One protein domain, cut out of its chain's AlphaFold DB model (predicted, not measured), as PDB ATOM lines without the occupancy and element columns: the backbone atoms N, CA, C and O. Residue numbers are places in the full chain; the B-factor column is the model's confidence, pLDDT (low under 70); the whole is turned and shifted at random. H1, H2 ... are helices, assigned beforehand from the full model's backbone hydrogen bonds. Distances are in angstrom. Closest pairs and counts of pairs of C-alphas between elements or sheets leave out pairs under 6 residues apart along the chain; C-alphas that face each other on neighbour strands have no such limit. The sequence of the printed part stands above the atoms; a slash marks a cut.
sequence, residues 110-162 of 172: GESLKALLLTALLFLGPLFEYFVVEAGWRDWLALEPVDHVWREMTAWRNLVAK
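AT A GLANCE: This is residues 110 to 162 of the 172 residues of the protein "CaaX protease" of Diaporthe helianthi (UniProt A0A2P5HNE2). Five short helices string into a loose horseshoe round an empty middle, with H1, the longest, at one end and H4 and H5 meeting at a corner at the other. The printed part has 53 residues, 45 of them in five named helices, H1 to H5 in order along the chain, with no named strand; the class is all helix. The whole is loose: radius of gyration of the C-alphas 12.9 A, spans 28 by 26 by 22 A.

IN THESE COORDINATES: Find C-alpha 110 at (-42.564, 61.425, -13.324); from there H1 runs 18.3 A to residue 122. Then come H2, residues 124 to 133, 12.7 A; H3, 137 to 141; H4, 144 to 151; and H5, 153 to 161, ending at (-26.175, 39.306, -10.702).

HOW THE PARTS SIT: At the C-alphas of Ala 120 and Leu 127, 7.3 A apart, H1 and H2 are close but not clearly touching, about perpendicular at 83 degrees. H3 is near H2 and H4. H4 and H5 touch only at the corner, closest at C-alphas 149 and 155, 5.4 A. In H1 to H5 every O i to N i+4 pair is within hydrogen-bond range.

THE WHOLE: The printed part has no cut; its four links are tight. Residues 110 to 119 stand free. Look for pLDDT under 70 at residues 151 and 153 to 162.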
ATOM      1  N   GLY A 110     -43.325  60.329 -12.726       80.69
ATOM      2  CA  GLY A 110     -42.564  61.425 -13.324       80.69
ATOM      3  C   GLY A 110     -41.079  61.385 -12.954       80.69
ATOM      4  O   GLY A 110     -40.229  61.507 -13.829       80.69
ATOM      5  N   GLU A 111     -40.753  61.152 -11.683       80.88
ATOM      6  CA  GLU A 111     -39.364  61.038 -11.220       80.88
ATOM      7  C   GLU A 111     -38.712  59.742 -11.709       80.88
ATOM      8  O   GLU A 111     -37.574  59.755 -12.178       80.88
ATOM      9  N   SER A 112     -39.454  58.631 -11.702       84.12
ATOM     10  CA  SER A 112     -39.004  57.367 -12.290       84.12
ATOM     11  C   SER A 112     -38.724  57.508 -13.787       84.12
ATOM     12  O   SER A 112     -37.702  57.015 -14.259       84.12
ATOM     13  N   LEU A 113     -39.581  58.219 -14.527       85.69
ATOM     14  CA  LEU A 113     -39.396  58.480 -15.952       85.69
ATOM     15  C   LEU A 113     -38.182  59.376 -16.197       85.69
ATOM     16  O   LEU A 113     -37.388  59.074 -17.079       85.69
ATOM     17  N   LYS A 114     -37.985  60.437 -15.405       86.62
ATOM     18  CA  LYS A 114     -36.785  61.287 -15.499       86.62
ATOM     19  C   LYS A 114     -35.508  60.481 -15.260       86.62
ATOM     20  O   LYS A 114     -34.567  60.603 -16.038       86.62
ATOM     21  N   ALA A 115     -35.484  59.637 -14.229       87.88
ATOM     22  CA  ALA A 115     -34.344  58.771 -13.938       87.88
ATOM     23  C   ALA A 115     -34.085  57.757 -15.067       87.88
ATOM     24  O   ALA A 115     -32.938  57.553 -15.473       87.88
ATOM     25  N   LEU A 116     -35.149  57.165 -15.619       87.75
ATOM     26  CA  LEU A 116     -35.074  56.281 -16.783       87.75
ATOM     27  C   LEU A 116     -34.531  57.004 -18.013       87.75
ATOM     28  O   LEU A 116     -33.615  56.493 -18.647       87.75
ATOM     29  N   LEU A 117     -35.041  58.194 -18.329       88.06
ATOM     30  CA  LEU A 117     -34.585  58.991 -19.467       88.06
ATOM     31  C   LEU A 117     -33.124  59.408 -19.312       88.06
ATOM     32  O   LEU A 117     -32.360  59.315 -20.266       88.06
ATOM     33  N   LEU A 118     -32.706  59.806 -18.111       91.25
ATOM     34  CA  LEU A 118     -31.313  60.148 -17.837       91.25
ATOM     35  C   LEU A 118     -30.391  58.935 -18.027       91.25
ATOM     36  O   LEU A 118     -29.314  59.052 -18.611       91.25
ATOM     37  N   THR A 119     -30.848  57.756 -17.607       90.19
ATOM     38  CA  THR A 119     -30.136  56.494 -17.840       90.19
ATOM     39  C   THR A 119     -30.106  56.144 -19.331       90.19
ATOM     40  O   THR A 119     -29.058  55.781 -19.854       90.19
ATOM     41  N   ALA A 120     -31.218  56.309 -20.049       88.19
ATOM     42  CA  ALA A 120     -31.300  56.055 -21.485       88.19
ATOM     43  C   ALA A 120     -30.375  56.985 -22.286       88.19
ATOM     44  O   ALA A 120     -29.721  56.530 -23.219       88.19
ATOM     45  N   LEU A 121     -30.259  58.256 -21.887       92.50
ATOM     46  CA  LEU A 121     -29.317  59.206 -22.482       92.50
ATOM     47  C   LEU A 121     -27.858  58.798 -22.241       92.50
ATOM     48  O   LEU A 121     -27.044  58.897 -23.156       92.50
ATOM     49  N   LEU A 122     -27.526  58.297 -21.046       92.38
ATOM     50  CA  LEU A 122     -26.176  57.807 -20.742       92.38
ATOM     51  C   LEU A 122     -25.786  56.604 -21.618       92.38
ATOM     52  O   LEU A 122     -24.625  56.464 -21.996       92.38
ATOM     53  N   PHE A 123     -26.759  55.759 -21.960       89.38
ATOM     54  CA  PHE A 123     -26.572  54.557 -22.776       89.38
ATOM     55  C   PHE A 123     -27.131  54.701 -24.198       89.38
ATOM     56  O   PHE A 123     -27.461  53.700 -24.832       89.38
ATOM     57  N   LEU A 124     -27.210  55.927 -24.725       90.31
ATOM     58  CA  LEU A 124     -27.881  56.187 -26.001       90.31
ATOM     59  C   LEU A 124     -27.227  55.456 -27.182       90.31
ATOM     60  O   LEU A 124     -27.930  55.039 -28.092       90.31
ATOM     61  N   GLY A 125     -25.903  55.264 -27.157       87.62
ATOM     62  CA  GLY A 125     -25.167  54.537 -28.199       87.62
ATOM     63  C   GLY A 125     -25.617  53.075 -28.333       87.62
ATOM     64  O   GLY A 125     -26.183  52.722 -29.365       87.62
ATOM     65  N   PRO A 126     -25.450  52.246 -27.285       87.31
ATOM     66  CA  PRO A 126     -25.954  50.870 -27.285       87.31
ATOM     67  C   PRO A 126     -27.470  50.776 -27.508       87.31
ATOM     68  O   PRO A 126     -27.948  49.857 -28.168       87.31
ATOM     69  N   LEU A 127     -28.237  51.738 -26.981       86.19
ATOM     70  CA  LEU A 127     -29.686  51.785 -27.170       86.19
ATOM     71  C   LEU A 127     -30.046  52.011 -28.646       86.19
ATOM     72  O   LEU A 127     -30.944  51.356 -29.161       86.19
ATOM     73  N   PHE A 128     -29.344  52.910 -29.336       88.19
ATOM     74  CA  PHE A 128     -29.559  53.181 -30.756       88.19
ATOM     75  C   PHE A 128     -29.200  51.972 -31.624       88.19
ATOM     76  O   PHE A 128     -29.958  51.629 -32.527       88.19
ATOM     77  N   GLU A 129     -28.086  51.305 -31.334       89.06
ATOM     78  CA  GLU A 129     -27.677  50.090 -32.042       89.06
ATOM     79  C   GLU A 129     -28.757  49.004 -31.932       89.06
ATOM     80  O   GLU A 129     -29.296  48.552 -32.940       89.06
ATOM     81  N   TYR A 130     -29.197  48.696 -30.714       84.62
ATOM     82  CA  TYR A 130     -30.217  47.677 -30.486       84.62
ATOM     83  C   TYR A 130     -31.602  48.059 -31.052       84.62
ATOM     84  O   TYR A 130     -32.256  47.272 -31.740       84.62
ATOM     85  N   PHE A 131     -32.084  49.280 -30.796       86.25
ATOM     86  CA  PHE A 131     -33.432  49.667 -31.221       86.25
ATOM     87  C   PHE A 131     -33.523  49.995 -32.712       86.25
ATOM     88  O   PHE A 131     -34.546  49.686 -33.319       86.25
ATOM     89  N   VAL A 132     -32.507  50.624 -33.309       86.19
ATOM     90  CA  VAL A 132     -32.576  51.134 -34.690       86.19
ATOM     91  C   VAL A 132     -31.843  50.225 -35.670       86.19
ATOM     92  O   VAL A 132     -32.401  49.925 -36.723       86.19
ATOM     93  N   VAL A 133     -30.629  49.772 -35.341       85.62
ATOM     94  CA  VAL A 133     -29.809  48.958 -36.257       85.62
ATOM     95  C   VAL A 133     -30.286  47.508 -36.272       85.62
ATOM     96  O   VAL A 133     -30.512  46.950 -37.344       85.62
ATOM     97  N   GLU A 134     -30.515  46.921 -35.099       86.44
ATOM     98  CA  GLU A 134     -30.986  45.533 -34.963       86.44
ATOM     99  C   GLU A 134     -32.515  45.402 -35.059       86.44
ATOM    100  O   GLU A 134     -33.056  44.301 -35.032       86.44
ATOM    101  N   ALA A 135     -33.230  46.523 -35.205       85.31
ATOM    102  CA  ALA A 135     -34.690  46.588 -35.237       85.31
ATOM    103  C   ALA A 135     -35.387  45.966 -34.006       85.31
ATOM    104  O   ALA A 135     -36.562  45.590 -34.091       85.31
ATOM    105  N   GLY A 136     -34.718  45.949 -32.845       78.81
ATOM    106  CA  GLY A 136     -35.236  45.365 -31.603       78.81
ATOM    107  C   GLY A 136     -36.530  46.011 -31.092       78.81
ATOM    108  O   GLY A 136     -37.254  45.419 -30.296       78.81
ATOM    109  N   TRP A 137     -36.906  47.196 -31.592       83.25
ATOM    110  CA  TRP A 137     -38.217  47.799 -31.313       83.25
ATOM    111  C   TRP A 137     -39.397  46.884 -31.692       83.25
ATOM    112  O   TRP A 137     -40.449  46.961 -31.057       83.25
ATOM    113  N   ARG A 138     -39.234  46.006 -32.693       82.88
ATOM    114  CA  ARG A 138     -40.265  45.049 -33.134       82.88
ATOM    115  C   ARG A 138     -40.506  43.962 -32.088       82.88
ATOM    116  O   ARG A 138     -41.658  43.639 -31.808       82.88
ATOM    117  N   ASP A 139     -39.443  43.484 -31.458       79.44
ATOM    118  CA  ASP A 139     -39.509  42.467 -30.404       79.44
ATOM    119  C   ASP A 139     -40.126  43.060 -29.129       79.44
ATOM    120  O   ASP A 139     -40.929  42.427 -28.440       79.44
ATOM    121  N   TRP A 140     -39.835  44.339 -28.855       81.12
ATOM    122  CA  TRP A 140     -40.479  45.100 -27.782       81.12
ATOM    123  C   TRP A 140     -41.981  45.311 -28.008       81.12
ATOM    124  O   TRP A 140     -42.738  45.270 -27.038       81.12
ATOM    125  N   LEU A 141     -42.438  45.483 -29.255       82.44
ATOM    126  CA  LEU A 141     -43.873  45.541 -29.569       82.44
ATOM    127  C   LEU A 141     -44.588  44.210 -29.301       82.44
ATOM    128  O   LEU A 141     -45.752  44.216 -28.908       82.44
ATOM    129  N   ALA A 142     -43.894  43.084 -29.477       84.06
ATOM    130  CA  ALA A 142     -44.394  41.761 -29.113       84.06
ATOM    131  C   ALA A 142     -44.238  41.447 -27.612       84.06
ATOM    132  O   ALA A 142     -44.675  40.386 -27.165       84.06
ATOM    133  N   LEU A 143     -43.627  42.354 -26.832       80.75
ATOM    134  CA  LEU A 143     -43.253  42.161 -25.425       80.75
ATOM    135  C   LEU A 143     -42.404  40.900 -25.187       80.75
ATOM    136  O   LEU A 143     -42.313  40.411 -24.060       80.75
ATOM    137  N   GLU A 144     -41.739  40.395 -26.225       76.69
ATOM    138  CA  GLU A 144     -40.968  39.154 -26.184       76.69
ATOM    139  C   GLU A 144     -39.796  39.217 -25.186       76.69
ATOM    140  O   GLU A 144     -39.657  38.284 -24.389       76.69
ATOM    141  N   PRO A 145     -39.019  40.320 -25.087       73.12
ATOM    142  CA  PRO A 145     -37.966  40.441 -24.076       73.12
ATOM    143  C   PRO A 145     -38.506  40.399 -22.642       73.12
ATOM    144  O   PRO A 145     -37.851  39.887 -21.734       73.12
ATOM    145  N   VAL A 146     -39.715  40.925 -22.430       76.69
ATOM    146  CA  VAL A 146     -40.374  40.908 -21.122       76.69
ATOM    147  C   VAL A 146     -40.843  39.489 -20.817       76.69
ATOM    148  O   VAL A 146     -40.489  38.955 -19.768       76.69
ATOM    149  N   ASP A 147     -41.552  38.832 -21.739       77.69
ATOM    150  CA  ASP A 147     -42.009  37.449 -21.549       77.69
ATOM    151  C   ASP A 147     -40.834  36.495 -21.278       77.69
ATOM    152  O   ASP A 147     -40.885  35.678 -20.356       77.69
ATOM    153  N   HIS A 148     -39.727  36.668 -22.001       75.81
ATOM    154  CA  HIS A 148     -38.509  35.888 -21.820       75.81
ATOM    155  C   HIS A 148     -37.913  36.057 -20.415       75.81
ATOM    156  O   HIS A 148     -37.611  35.072 -19.741       75.81
ATOM    157  N   VAL A 149     -37.786  37.292 -19.918       73.94
ATOM    158  CA  VAL A 149     -37.271  37.561 -18.563       73.94
ATOM    159  C   VAL A 149     -38.207  37.022 -17.478       73.94
ATOM    160  O   VAL A 149     -37.739  36.511 -16.457       73.94
ATOM    161  N   TRP A 150     -39.521  37.113 -17.682       71.31
ATOM    162  CA  TRP A 150     -40.516  36.640 -16.720       71.31
ATOM    163  C   TRP A 150     -40.615  35.110 -16.669       71.31
ATOM    164  O   TRP A 150     -40.799  34.535 -15.590       71.31
ATOM    165  N   ARG A 151     -40.480  34.429 -17.811       69.12
ATOM    166  CA  ARG A 151     -40.565  32.962 -17.894       69.12
ATOM    167  C   ARG A 151     -39.239  32.293 -17.558       69.12
ATOM    168  O   ARG A 151     -39.239  31.236 -16.915       69.12
ATOM    169  N   GLU A 152     -38.119  32.916 -17.911       73.19
ATOM    170  CA  GLU A 152     -36.783  32.376 -17.698       73.19
ATOM    171  C   GLU A 152     -36.098  33.008 -16.474       73.19
ATOM    172  O   GLU A 152     -35.462  34.059 -16.505       73.19
ATOM    173  N   MET A 153     -36.184  32.317 -15.340       63.97
ATOM    174  CA  MET A 153     -35.625  32.810 -14.074       63.97
ATOM    175  C   MET A 153     -34.089  32.943 -14.079       63.97
ATOM    176  O   MET A 153     -33.512  33.656 -13.256       63.97
ATOM    177  N   THR A 154     -33.417  32.260 -15.003       64.81
ATOM    178  CA  THR A 154     -31.989  32.404 -15.315       64.81
ATOM    179  C   THR A 154     -31.681  33.757 -15.952       64.81
ATOM    180  O   THR A 154     -30.714  34.392 -15.530       64.81
ATOM    181  N   ALA A 155     -32.515  34.236 -16.880       65.44
ATOM    182  CA  ALA A 155     -32.401  35.572 -17.464       65.44
ATOM    183  C   ALA A 155     -32.611  36.661 -16.400       65.44
ATOM    184  O   ALA A 155     -31.778  37.560 -16.267       65.44
ATOM    185  N   TRP A 156     -33.633  36.511 -15.545       63.19
ATOM    186  CA  TRP A 156     -33.840  37.387 -14.382       63.19
ATOM    187  C   TRP A 156     -32.612  37.441 -13.461       63.19
ATOM    188  O   TRP A 156     -32.139  38.515 -13.087       63.19
ATOM    189  N   ARG A 157     -32.033  36.280 -13.125       64.00
ATOM    190  CA  ARG A 157     -30.806  36.222 -12.317       64.00
ATOM    191  C   ARG A 157     -29.643  36.940 -13.003       64.00
ATOM    192  O   ARG A 157     -28.891  37.617 -12.312       64.00
ATOM    193  N   ASN A 158     -29.457  36.780 -14.312       68.56
ATOM    194  CA  ASN A 158     -28.336  37.393 -15.030       68.56
ATOM    195  C   ASN A 158     -28.425  38.928 -15.032       68.56
ATOM    196  O   ASN A 158     -27.398  39.584 -14.850       68.56
ATOM    197  N   LEU A 159     -29.640  39.486 -15.120       66.75
ATOM    198  CA  LEU A 159     -29.888  40.922 -14.951       66.75
ATOM    199  C   LEU A 159     -29.488  41.414 -13.550       66.75
ATOM    200  O   LEU A 159     -28.813  42.432 -13.419       66.75
ATOM    201  N   VAL A 160     -29.850  40.669 -12.499       63.41
ATOM    202  CA  VAL A 160     -29.578  41.059 -11.101       63.41
ATOM    203  C   VAL A 160     -28.115  40.831 -10.699       63.41
ATOM    204  O   VAL A 160     -27.531  41.635  -9.976       63.41
ATOM    205  N   ALA A 161     -27.499  39.737 -11.149       67.50
ATOM    206  CA  ALA A 161     -26.175  39.306 -10.702       67.50
ATOM    207  C   ALA A 161     -25.012  39.887 -11.525       67.50
ATOM    208  O   ALA A 161     -23.865  39.545 -11.240       67.50
ATOM    209  N   LYS A 162     -25.274  40.725 -12.546       50.88
ATOM    210  CA  LYS A 162     -24.254  41.229 -13.493       50.88
ATOM    211  C   LYS A 162     -23.306  40.120 -13.980       50.88
ATOM    212  O   LYS A 162     -22.098  40.322 -14.095       50.88
TER     213      LYS A 162